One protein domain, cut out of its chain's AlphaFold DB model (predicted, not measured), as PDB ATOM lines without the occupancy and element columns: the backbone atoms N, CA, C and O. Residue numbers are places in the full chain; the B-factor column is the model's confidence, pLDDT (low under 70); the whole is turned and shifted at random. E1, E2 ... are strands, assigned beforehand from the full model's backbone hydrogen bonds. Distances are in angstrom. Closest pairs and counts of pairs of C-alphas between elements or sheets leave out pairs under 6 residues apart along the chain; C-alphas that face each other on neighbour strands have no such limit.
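What this domain is: This is residues 192 to 238 and 249 to 281 of the 282 residues of the protein "Unconventional myosin-X-like" of Paramuricea clavata (UniProt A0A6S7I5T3). Two small, strongly twisted antiparallel sheets form two lobes, one toward each end of the longest axis, with the strand-to-strand link of residues 222 to 228 between them. The first lobe is the three-stranded sheet E1 - E2 - E3; the second is the four-stranded sheet E4 - E5 - E6 - E7, from which the loop of residues 264 to 271 reaches back toward the first. The printed part has 80 residues, with seven named strands, E1 to E7 in order along the chain, and no named helix; the class is all strand. It is loose, with a radius of gyration of the C-alphas of 14.7 A, and spans 43 by 30 by 20 A.

How they stand to each other: E1, residues 192 to 198, and E2, residues 206 to 214, form a hairpin at 137 degrees between directions, with N 195 and O 209 2.9 A apart. E2 bends by 55 degrees at residue 209. E2 and E3, residues 217 to 221, form a second hairpin at 138 degrees, with N 212 and O 219 2.8 A apart. These three strands are a meander, each the antiparallel neighbour of the one before. E3 is apart from E4, residues 229 to 236, which bends by 69 degrees at residue 232. E4 is antiparallel to E5, residues 249 to 256, at 142 degrees; N 235 and O 249 are 2.8 A apart. E5 and E6, residues 259 to 263, form a hairpin at 142 degrees, with N 254 and O 261 2.9 A apart. E6 and E7, residues 272 to 277, form another at 162 degrees, with N 260 and O 276 2.8 A apart. E5, E6 and E7 are a second meander. Across this sheet, from edge strand E4 to edge strand E7, the strands' lines turn by 81 degrees.

Where its parts are: E1 begins at C-alpha 192, (-2.356, -21.063, 49.234), and is 18.0 A long from first to last C-alpha. E2 is 23.0 A long, E3 13.1 A, E4 19.7 A, E5 21.3 A, E6 12.9 A and E7 14.2 A. E4 begins at C-alpha 229, (12.578, -25.208, 44.770). E7 ends at C-alpha 277, (25.960, -26.142, 50.564).

The domain as a whole: The two C-alphas farthest apart are those of Asn 204 and Asn 280, 46.1 A. Residues 239 to 248 are not printed; C-alphas 238 and 249 are 11.0 A apart across this cut, which lies in the link from E4 to E5. Of the links that are printed whole, E2 to E3 and E5 to E6 are tight, the others are short, and none is long. The mean pLDDT of the printed part is 85.1; residues 200 to 204 and residue 225 are under 70.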
ATOM      1  N   GLU A 192      -3.016 -19.931  48.602       87.12
ATOM      2  CA  GLU A 192      -2.356 -21.063  49.234       87.12
ATOM      3  C   GLU A 192      -3.045 -21.403  50.561       87.12
ATOM      4  O   GLU A 192      -3.305 -20.530  51.388       87.12
ATOM      5  N   SER A 193      -3.416 -22.665  50.759       88.81
ATOM      6  CA  SER A 193      -4.022 -23.120  52.015       88.81
ATOM      7  C   SER A 193      -3.904 -24.630  52.163       88.81
ATOM      8  O   SER A 193      -3.645 -25.352  51.200       88.81
ATOM      9  N   TYR A 194      -4.104 -25.131  53.380       89.75
ATOM     10  CA  TYR A 194      -4.262 -26.564  53.576       89.75
ATOM     11  C   TYR A 194      -5.693 -26.983  53.240       89.75
ATOM     12  O   TYR A 194      -6.631 -26.493  53.864       89.75
ATOM     13  N   LEU A 195      -5.847 -27.933  52.320       91.69
ATOM     14  CA  LEU A 195      -7.124 -28.568  52.006       91.69
ATOM     15  C   LEU A 195      -7.057 -30.059  52.321       91.69
ATOM     16  O   LEU A 195      -6.034 -30.717  52.133       91.69
ATOM     17  N   THR A 196      -8.163 -30.618  52.797       89.25
ATOM     18  CA  THR A 196      -8.326 -32.068  52.900       89.25
ATOM     19  C   THR A 196      -8.845 -32.598  51.577       89.25
ATOM     20  O   THR A 196      -9.937 -32.230  51.149       89.25
ATOM     21  N   MET A 197      -8.071 -33.462  50.932       86.56
ATOM     22  CA  MET A 197      -8.428 -34.063  49.651       86.56
ATOM     23  C   MET A 197      -8.478 -35.582  49.789       86.56
ATOM     24  O   MET A 197      -7.765 -36.179  50.599       86.56
ATOM     25  N   LYS A 198      -9.341 -36.206  48.993       84.69
ATOM     26  CA  LYS A 198      -9.431 -37.660  48.889       84.69
ATOM     27  C   LYS A 198      -8.240 -38.156  48.066       84.69
ATOM     28  O   LYS A 198      -8.087 -37.768  46.911       84.69
ATOM     29  N   GLU A 199      -7.378 -38.973  48.661       75.81
ATOM     30  CA  GLU A 199      -6.225 -39.530  47.951       75.81
ATOM     31  C   GLU A 199      -6.720 -40.587  46.947       75.81
ATOM     32  O   GLU A 199      -7.489 -41.482  47.300       75.81
ATOM     33  N   GLY A 200      -6.326 -40.465  45.678       65.38
ATOM     34  CA  GLY A 200      -6.681 -41.440  44.646       65.38
ATOM     35  C   GLY A 200      -5.960 -42.774  44.870       65.38
ATOM     36  O   GLY A 200      -4.733 -42.806  44.956       65.38
ATOM     37  N   GLY A 201      -6.714 -43.872  44.964       65.12
ATOM     38  CA  GLY A 201      -6.217 -45.234  45.197       65.12
ATOM     39  C   GLY A 201      -7.336 -46.186  45.646       65.12
ATOM     40  O   GLY A 201      -8.488 -45.776  45.738       65.12
ATOM     41  N   LEU A 202      -7.009 -47.450  45.961       52.16
ATOM     42  CA  LEU A 202      -7.988 -48.456  46.430       52.16
ATOM     43  C   LEU A 202      -8.615 -48.135  47.806       52.16
ATOM     44  O   LEU A 202      -9.560 -48.794  48.231       52.16
ATOM     45  N   LEU A 203      -8.086 -47.150  48.536       56.41
ATOM     46  CA  LEU A 203      -8.555 -46.798  49.871       56.41
ATOM     47  C   LEU A 203      -8.939 -45.315  49.923       56.41
ATOM     48  O   LEU A 203      -8.110 -44.445  49.684       56.41
ATOM     49  N   ASN A 204     -10.195 -45.042  50.291       65.25
ATOM     50  CA  ASN A 204     -10.762 -43.699  50.463       65.25
ATOM     51  C   ASN A 204     -10.202 -42.997  51.718       65.25
ATOM     52  O   ASN A 204     -10.917 -42.828  52.706       65.25
ATOM     53  N   LEU A 205      -8.924 -42.610  51.707       75.00
ATOM     54  CA  LEU A 205      -8.313 -41.839  52.792       75.00
ATOM     55  C   LEU A 205      -8.350 -40.343  52.462       75.00
ATOM     56  O   LEU A 205      -7.872 -39.908  51.416       75.00
ATOM     57  N   TRP A 206      -8.889 -39.552  53.388       84.06
ATOM     58  CA  TRP A 206      -8.794 -38.095  53.354       84.06
ATOM     59  C   TRP A 206      -7.458 -37.680  53.947       84.06
ATOM     60  O   TRP A 206      -7.182 -37.947  55.118       84.06
ATOM     61  N   LYS A 207      -6.618 -37.037  53.142       83.69
ATOM     62  CA  LYS A 207      -5.327 -36.522  53.591       83.69
ATOM     63  C   LYS A 207      -5.291 -35.013  53.469       83.69
ATOM     64  O   LYS A 207      -5.880 -34.417  52.571       83.69
ATOM     65  N   ARG A 208      -4.609 -34.393  54.426       88.62
ATOM     66  CA  ARG A 208      -4.357 -32.957  54.423       88.62
ATOM     67  C   ARG A 208      -3.212 -32.678  53.453       88.62
ATOM     68  O   ARG A 208      -2.128 -33.233  53.604       88.62
ATOM     69  N   HIS A 209      -3.475 -31.820  52.482       88.44
ATOM     70  CA  HIS A 209      -2.541 -31.401  51.453       88.44
ATOM     71  C   HIS A 209      -2.390 -29.887  51.469       88.44
ATOM     72  O   HIS A 209      -3.312 -29.154  51.823       88.44
ATOM     73  N   TRP A 210      -1.205 -29.418  51.112       89.06
ATOM     74  CA  TRP A 210      -0.946 -28.011  50.867       89.06
ATOM     75  C   TRP A 210      -1.302 -27.689  49.421       89.06
ATOM     76  O   TRP A 210      -0.653 -28.195  48.508       89.06
ATOM     77  N   CYS A 211      -2.339 -26.887  49.213       90.12
ATOM     78  CA  CYS A 211      -2.879 -26.597  47.895       90.12
ATOM     79  C   CYS A 211      -2.539 -25.171  47.477       90.12
ATOM     80  O   CYS A 211      -2.685 -24.236  48.264       90.12
ATOM     81  N   ILE A 212      -2.103 -25.025  46.228       87.62
ATOM     82  CA  ILE A 212      -1.766 -23.755  45.594       87.62
ATOM     83  C   ILE A 212      -2.617 -23.641  44.333       87.62
ATOM     84  O   ILE A 212      -2.518 -24.488  43.445       87.62
ATOM     85  N   LEU A 213      -3.449 -22.604  44.269       87.75
ATOM     86  CA  LEU A 213      -4.209 -22.236  43.079       87.75
ATOM     87  C   LEU A 213      -3.515 -21.048  42.413       87.75
ATOM     88  O   LEU A 213      -3.427 -19.966  43.000       87.75
ATOM     89  N   ARG A 214      -3.001 -21.275  41.206       83.12
ATOM     90  CA  ARG A 214      -2.298 -20.277  40.397       83.12
ATOM     91  C   ARG A 214      -2.571 -20.563  38.923       83.12
ATOM     92  O   ARG A 214      -2.509 -21.723  38.537       83.12
ATOM     93  N   ASP A 215      -2.833 -19.529  38.125       83.50
ATOM     94  CA  ASP A 215      -2.999 -19.644  36.665       83.50
ATOM     95  C   ASP A 215      -4.004 -20.760  36.289       83.50
ATOM     96  O   ASP A 215      -3.693 -21.667  35.522       83.50
ATOM     97  N   GLU A 216      -5.169 -20.765  36.955       82.00
ATOM     98  CA  GLU A 216      -6.246 -21.775  36.825       82.00
ATOM     99  C   GLU A 216      -5.849 -23.223  37.173       82.00
ATOM    100  O   GLU A 216      -6.649 -24.153  37.071       82.00
ATOM    101  N   THR A 217      -4.627 -23.424  37.661       83.75
ATOM    102  CA  THR A 217      -4.075 -24.735  37.978       83.75
ATOM    103  C   THR A 217      -4.060 -24.949  39.486       83.75
ATOM    104  O   THR A 217      -3.379 -24.241  40.234       83.75
ATOM    105  N   LEU A 218      -4.796 -25.963  39.948       85.00
ATOM    106  CA  LEU A 218      -4.728 -26.438  41.327       85.00
ATOM    107  C   LEU A 218      -3.588 -27.451  41.466       85.00
ATOM    108  O   LEU A 218      -3.685 -28.589  41.006       85.00
ATOM    109  N   MET A 219      -2.517 -27.052  42.141       87.25
ATOM    110  CA  MET A 219      -1.438 -27.949  42.557       87.25
ATOM    111  C   MET A 219      -1.629 -28.323  44.022       87.25
ATOM    112  O   MET A 219      -2.001 -27.478  44.834       87.25
ATOM    113  N   TRP A 220      -1.327 -29.566  44.387       86.88
ATOM    114  CA  TRP A 220      -1.336 -30.001  45.779       86.88
ATOM    115  C   TRP A 220      -0.029 -30.702  46.140       86.88
ATOM    116  O   TRP A 220       0.577 -31.410  45.337       86.88
ATOM    117  N   PHE A 221       0.402 -30.507  47.379       82.81
ATOM    118  CA  PHE A 221       1.623 -31.064  47.948       82.81
ATOM    119  C   PHE A 221       1.299 -31.737  49.280       82.81
ATOM    120  O   PHE A 221       0.260 -31.486  49.889       82.81
ATOM    121  N   ARG A 222       2.169 -32.622  49.765       83.00
ATOM    122  CA  ARG A 222       1.964 -33.281  51.069       83.00
ATOM    123  C   ARG A 222       2.216 -32.356  52.266       83.00
ATOM    124  O   ARG A 222       1.746 -32.659  53.354       83.00
ATOM    125  N   ALA A 223       2.929 -31.250  52.064       77.69
ATOM    126  CA  ALA A 223       3.334 -30.312  53.108       77.69
ATOM    127  C   ALA A 223       3.513 -28.895  52.541       77.69
ATOM    128  O   ALA A 223       3.785 -28.750  51.343       77.69
ATOM    129  N   LYS A 224       3.412 -27.862  53.394       79.88
ATOM    130  CA  LYS A 224       3.782 -26.491  53.014       79.88
ATOM    131  C   LYS A 224       5.292 -26.431  52.834       79.88
ATOM    132  O   LYS A 224       6.060 -26.731  53.745       79.88
ATOM    133  N   LEU A 225       5.719 -26.060  51.636       68.94
ATOM    134  CA  LEU A 225       7.124 -26.052  51.288       68.94
ATOM    135  C   LEU A 225       7.666 -24.621  51.321       68.94
ATOM    136  O   LEU A 225       7.548 -23.879  50.355       68.94
ATOM    137  N   GLU A 226       8.313 -24.252  52.423       73.38
ATOM    138  CA  GLU A 226       9.127 -23.033  52.498       73.38
ATOM    139  C   GLU A 226      10.501 -23.283  51.869       73.38
ATOM    140  O   GLU A 226      11.511 -23.430  52.564       73.38
ATOM    141  N   ALA A 227      10.532 -23.470  50.552       76.56
ATOM    142  CA  ALA A 227      11.759 -23.704  49.803       76.56
ATOM    143  C   ALA A 227      11.690 -23.012  48.444       76.56
ATOM    144  O   ALA A 227      10.634 -22.972  47.818       76.56
ATOM    145  N   LEU A 228      12.833 -22.526  47.960       82.69
ATOM    146  CA  LEU A 228      12.955 -21.884  46.648       82.69
ATOM    147  C   LEU A 228      12.589 -22.854  45.519       82.69
ATOM    148  O   LEU A 228      12.009 -22.470  44.504       82.69
ATOM    149  N   LYS A 229      12.944 -24.131  45.689       85.31
ATOM    150  CA  LYS A 229      12.578 -25.208  44.770       85.31
ATOM    151  C   LYS A 229      12.589 -26.544  45.500       85.31
ATOM    152  O   LYS A 229      13.464 -26.791  46.327       85.31
ATOM    153  N   ALA A 230      11.673 -27.438  45.148       89.56
ATOM    154  CA  ALA A 230      11.785 -28.846  45.503       89.56
ATOM    155  C   ALA A 230      11.311 -29.749  44.373       89.56
ATOM    156  O   ALA A 230      10.629 -29.312  43.444       89.56
ATOM    157  N   GLY A 231      11.708 -31.013  44.446       90.00
ATOM    158  CA  GLY A 231      11.334 -31.999  43.451       90.00
ATOM    159  C   GLY A 231      12.022 -33.339  43.647       90.00
ATOM    160  O   GLY A 231      13.001 -33.481  44.381       90.00
ATOM    161  N   TRP A 232      11.514 -34.341  42.938       93.56
ATOM    162  CA  TRP A 232      12.150 -35.646  42.857       93.56
ATOM    163  C   TRP A 232      13.294 -35.617  41.847       93.56
ATOM    164  O   TRP A 232      13.065 -35.349  40.672       93.56
ATOM    165  N   LEU A 233      14.503 -35.973  42.282       94.44
ATOM    166  CA  LEU A 233      15.658 -36.141  41.398       94.44
ATOM    167  C   LEU A 233      16.350 -37.479  41.662       94.44
ATOM    168  O   LEU A 233      16.261 -38.059  42.751       94.44
ATOM    169  N   LEU A 234      17.059 -37.981  40.654       92.62
ATOM    170  CA  LEU A 234      17.950 -39.125  40.807       92.62
ATOM    171  C   LEU A 234      19.310 -38.640  41.310       92.62
ATOM    172  O   LEU A 234      19.973 -37.828  40.675       92.62
ATOM    173  N   LYS A 235      19.747 -39.181  42.447       89.31
ATOM    174  CA  LYS A 235      21.057 -38.905  43.034       89.31
ATOM    175  C   LYS A 235      21.965 -40.116  42.889       89.31
ATOM    176  O   LYS A 235      21.645 -41.193  43.392       89.31
ATOM    177  N   LYS A 236      23.134 -39.930  42.275       86.56
ATOM    178  CA  LYS A 236      24.196 -40.941  42.274       86.56
ATOM    179  C   LYS A 236      24.803 -41.046  43.676       86.56
ATOM    180  O   LYS A 236      25.186 -40.035  44.272       86.56
ATOM    181  N   GLY A 237      24.868 -42.261  44.216       78.19
ATOM    182  CA  GLY A 237      25.573 -42.535  45.467       78.19
ATOM    183  C   GLY A 237      27.064 -42.219  45.334       78.19
ATOM    184  O   GLY A 237      27.693 -42.607  44.350       78.19
ATOM    185  N   GLY A 238      27.626 -41.521  46.322       70.81
ATOM    186  CA  GLY A 238      28.997 -40.999  46.295       70.81
ATOM    187  C   GLY A 238      30.102 -42.021  46.567       70.81
ATOM    188  O   GLY A 238      31.187 -41.597  46.918       70.81
ATOM    189  N   LYS A 249      19.742 -43.339  43.163       89.81
ATOM    190  CA  LYS A 249      18.532 -43.446  43.986       89.81
ATOM    191  C   LYS A 249      17.684 -42.192  43.836       89.81
ATOM    192  O   LYS A 249      18.205 -41.081  43.895       89.81
ATOM    193  N   ARG A 250      16.373 -42.377  43.677       94.25
ATOM    194  CA  ARG A 250      15.391 -41.287  43.674       94.25
ATOM    195  C   ARG A 250      15.290 -40.689  45.081       94.25
ATOM    196  O   ARG A 250      15.198 -41.437  46.058       94.25
ATOM    197  N   ARG A 251      15.382 -39.364  45.188       94.56
ATOM    198  CA  ARG A 251      15.358 -38.605  46.449       94.56
ATOM    199  C   ARG A 251      14.551 -37.326  46.273       94.56
ATOM    200  O   ARG A 251      14.533 -36.767  45.175       94.56
ATOM    201  N   TRP A 252      13.887 -36.896  47.338       93.62
ATOM    202  CA  TRP A 252      13.180 -35.620  47.365       93.62
ATOM    203  C   TRP A 252      14.167 -34.525  47.750       93.62
ATOM    204  O   TRP A 252      14.727 -34.564  48.843       93.62
ATOM    205  N   PHE A 253      14.437 -33.598  46.843       93.94
ATOM    206  CA  PHE A 253      15.364 -32.495  47.066       93.94
ATOM    207  C   PHE A 253      14.607 -31.239  47.453       93.94
ATOM    208  O   PHE A 253      13.561 -30.957  46.875       93.94
ATOM    209  N   VAL A 254      15.167 -30.481  48.387       91.88
ATOM    210  CA  VAL A 254      14.620 -29.217  48.871       91.88
ATOM    211  C   VAL A 254      15.755 -28.198  48.901       91.88
ATOM    212  O   VAL A 254      16.767 -28.406  49.565       91.88
ATOM    213  N   LEU A 255      15.602 -27.111  48.147       91.88
ATOM    214  CA  LEU A 255      16.543 -25.997  48.114       91.88
ATOM    215  C   LEU A 255      16.017 -24.863  48.991       91.88
ATOM    216  O   LEU A 255      15.033 -24.213  48.633       91.88
ATOM    217  N   LYS A 256      16.684 -24.619  50.118       90.38
ATOM    218  CA  LYS A 256      16.411 -23.476  50.996       90.38
ATOM    219  C   LYS A 256      17.635 -22.579  51.025       90.38
ATOM    220  O   LYS A 256      18.721 -23.048  51.354       90.38
ATOM    221  N   ASP A 257      17.455 -21.317  50.653       88.06
ATOM    222  CA  ASP A 257      18.526 -20.326  50.533       88.06
ATOM    223  C   ASP A 257      19.688 -20.832  49.661       88.06
ATOM    224  O   ASP A 257      19.568 -20.893  48.439       88.06
ATOM    225  N   THR A 258      20.800 -21.243  50.279       89.81
ATOM    226  CA  THR A 258      21.966 -21.817  49.590       89.81
ATOM    227  C   THR A 258      22.228 -23.278  49.930       89.81
ATOM    228  O   THR A 258      23.239 -23.834  49.510       89.81
ATOM    229  N   ILE A 259      21.332 -23.924  50.673       91.69
ATOM    230  CA  ILE A 259      21.480 -25.306  51.117       91.69
ATOM    231  C   ILE A 259      20.493 -26.186  50.355       91.69
ATOM    232  O   ILE A 259      19.273 -26.043  50.450       91.69
ATOM    233  N   LEU A 260      21.042 -27.147  49.620       93.25
ATOM    234  CA  LEU A 260      20.293 -28.191  48.942       93.25
ATOM    235  C   LEU A 260      20.268 -29.449  49.822       93.25
ATOM    236  O   LEU A 260      21.228 -30.224  49.841       93.25
ATOM    237  N   SER A 261      19.175 -29.669  50.555       93.31
ATOM    238  CA  SER A 261      18.951 -30.900  51.321       93.31
ATOM    239  C   SER A 261      18.228 -31.954  50.488       93.31
ATOM    240  O   SER A 261      17.515 -31.648  49.530       93.31
ATOM    241  N   TYR A 262      18.415 -33.225  50.838       93.56
ATOM    242  CA  TYR A 262      17.661 -34.318  50.237       93.56
ATOM    243  C   TYR A 262      17.143 -35.300  51.284       93.56
ATOM    244  O   TYR A 262      17.827 -35.652  52.246       93.56
ATOM    245  N   HIS A 263      15.920 -35.762  51.059       93.31
ATOM    246  CA  HIS A 263      15.114 -36.545  51.986       93.31
ATOM    247  C   HIS A 263      14.696 -37.870  51.343       93.31
ATOM    248  O   HIS A 263      14.814 -38.078  50.126       93.31
ATOM    249  N   GLU A 264      14.244 -38.799  52.180       92.06
ATOM    250  CA  GLU A 264      13.740 -40.096  51.724       92.06
ATOM    251  C   GLU A 264      12.425 -39.975  50.942       92.06
ATOM    252  O   GLU A 264      12.278 -40.603  49.893       92.06
ATOM    253  N   ASN A 265      11.507 -39.136  51.422       89.81
ATOM    254  CA  ASN A 265      10.226 -38.847  50.789       89.81
ATOM    255  C   ASN A 265       9.881 -37.349  50.892       89.81
ATOM    256  O   ASN A 265      10.648 -36.564  51.446       89.81
ATOM    257  N   ASP A 266       8.756 -36.964  50.298       85.31
ATOM    258  CA  ASP A 266       8.230 -35.598  50.203       85.31
ATOM    259  C   ASP A 266       7.272 -35.225  51.353       85.31
ATOM    260  O   ASP A 266       6.557 -34.229  51.261       85.31
ATOM    261  N   ALA A 267       7.224 -36.024  52.425       82.12
ATOM    262  CA  ALA A 267       6.372 -35.757  53.580       82.12
ATOM    263  C   ALA A 267       6.980 -34.705  54.527       82.12
ATOM    264  O   ALA A 267       8.200 -34.560  54.640       82.12
ATOM    265  N   GLU A 268       6.119 -34.001  55.263       76.56
ATOM    266  CA  GLU A 268       6.546 -33.109  56.344       76.56
ATOM    267  C   GLU A 268       7.253 -33.926  57.440       76.56
ATOM    268  O   GLU A 268       6.732 -34.944  57.894       76.56
ATOM    269  N   GLY A 269       8.469 -33.531  57.833       77.19
ATOM    270  CA  GLY A 269       9.278 -34.280  58.810       77.19
ATOM    271  C   GLY A 269      10.034 -35.493  58.247       77.19
ATOM    272  O   GLY A 269      10.591 -36.280  59.014       77.19
ATOM    273  N   ALA A 270      10.091 -35.657  56.920       85.00
ATOM    274  CA  ALA A 270      10.859 -36.721  56.281       85.00
ATOM    275  C   ALA A 270      12.343 -36.709  56.685       85.00
ATOM    276  O   ALA A 270      13.004 -35.664  56.690       85.00
ATOM    277  N   LYS A 271      12.900 -37.901  56.938       90.00
ATOM    278  CA  LYS A 271      14.300 -38.073  57.338       90.00
ATOM    279  C   LYS A 271      15.249 -37.440  56.316       90.00
ATOM    280  O   LYS A 271      15.317 -37.875  55.161       90.00
ATOM    281  N   THR A 272      16.012 -36.444  56.760       92.69
ATOM    282  CA  THR A 272      17.084 -35.825  55.973       92.69
ATOM    283  C   THR A 272      18.220 -36.825  55.794       92.69
ATOM    284  O   THR A 272      18.756 -37.366  56.761       92.69
ATOM    285  N   LEU A 273      18.579 -37.094  54.544       91.44
ATOM    286  CA  LEU A 273      19.631 -38.044  54.172       91.44
ATOM    287  C   LEU A 273      20.960 -37.348  53.851       91.44
ATOM    288  O   LEU A 273      21.989 -38.013  53.724       91.44
ATOM    289  N   GLY A 274      20.937 -36.028  53.688       91.81
ATOM    290  CA  GLY A 274      22.121 -35.188  53.589       91.81
ATOM    291  C   GLY A 274      21.796 -33.798  53.060       91.81
ATOM    292  O   GLY A 274      20.659 -33.504  52.685       91.81
ATOM    293  N   SER A 275      22.821 -32.956  53.030       92.56
ATOM    294  CA  SER A 275      22.757 -31.570  52.580       92.56
ATOM    295  C   SER A 275      24.018 -31.200  51.815       92.56
ATOM    296  O   SER A 275      25.101 -31.713  52.096       92.56
ATOM    297  N   ILE A 276      23.864 -30.318  50.835       90.56
ATOM    298  CA  ILE A 276      24.937 -29.774  50.013       90.56
ATOM    299  C   ILE A 276      24.831 -28.257  50.114       90.56
ATOM    300  O   ILE A 276      23.782 -27.698  49.804       90.56
ATOM    301  N   ASP A 277      25.894 -27.600  50.565       92.12
ATOM    302  CA  ASP A 277      25.960 -26.142  50.564       92.12
ATOM    303  C   ASP A 277      26.476 -25.658  49.208       92.12
ATOM    304  O   ASP A 277      27.630 -25.896  48.847       92.12
ATOM    305  N   LEU A 278      25.606 -24.983  48.460       89.06
ATOM    306  CA  LEU A 278      25.893 -24.505  47.114       89.06
ATOM    307  C   LEU A 278      26.922 -23.373  47.104       89.06
ATOM    308  O   LEU A 278      27.595 -23.204  46.092       89.06
ATOM    309  N   LYS A 279      27.105 -22.636  48.212       88.31
ATOM    310  CA  LYS A 279      28.167 -21.613  48.299       88.31
ATOM    311  C   LYS A 279      29.565 -22.218  48.192       88.31
ATOM    312  O   LYS A 279      30.493 -21.540  47.771       88.31
ATOM    313  N   ASN A 280      29.696 -23.483  48.584       81.94
ATOM    314  CA  ASN A 280      30.954 -24.217  48.624       81.94
ATOM    315  C   ASN A 280      31.105 -25.193  47.443       81.94
ATOM    316  O   ASN A 280      32.053 -25.978  47.411       81.94
ATOM    317  N   CYS A 281      30.177 -25.177  46.482       78.94
ATOM    318  CA  CYS A 281      30.297 -25.935  45.241       78.94
ATOM    319  C   CYS A 281      31.076 -25.108  44.208       78.94
ATOM    320  O   CYS A 281      30.662 -24.001  43.874       78.94
TER     321      CYS A 281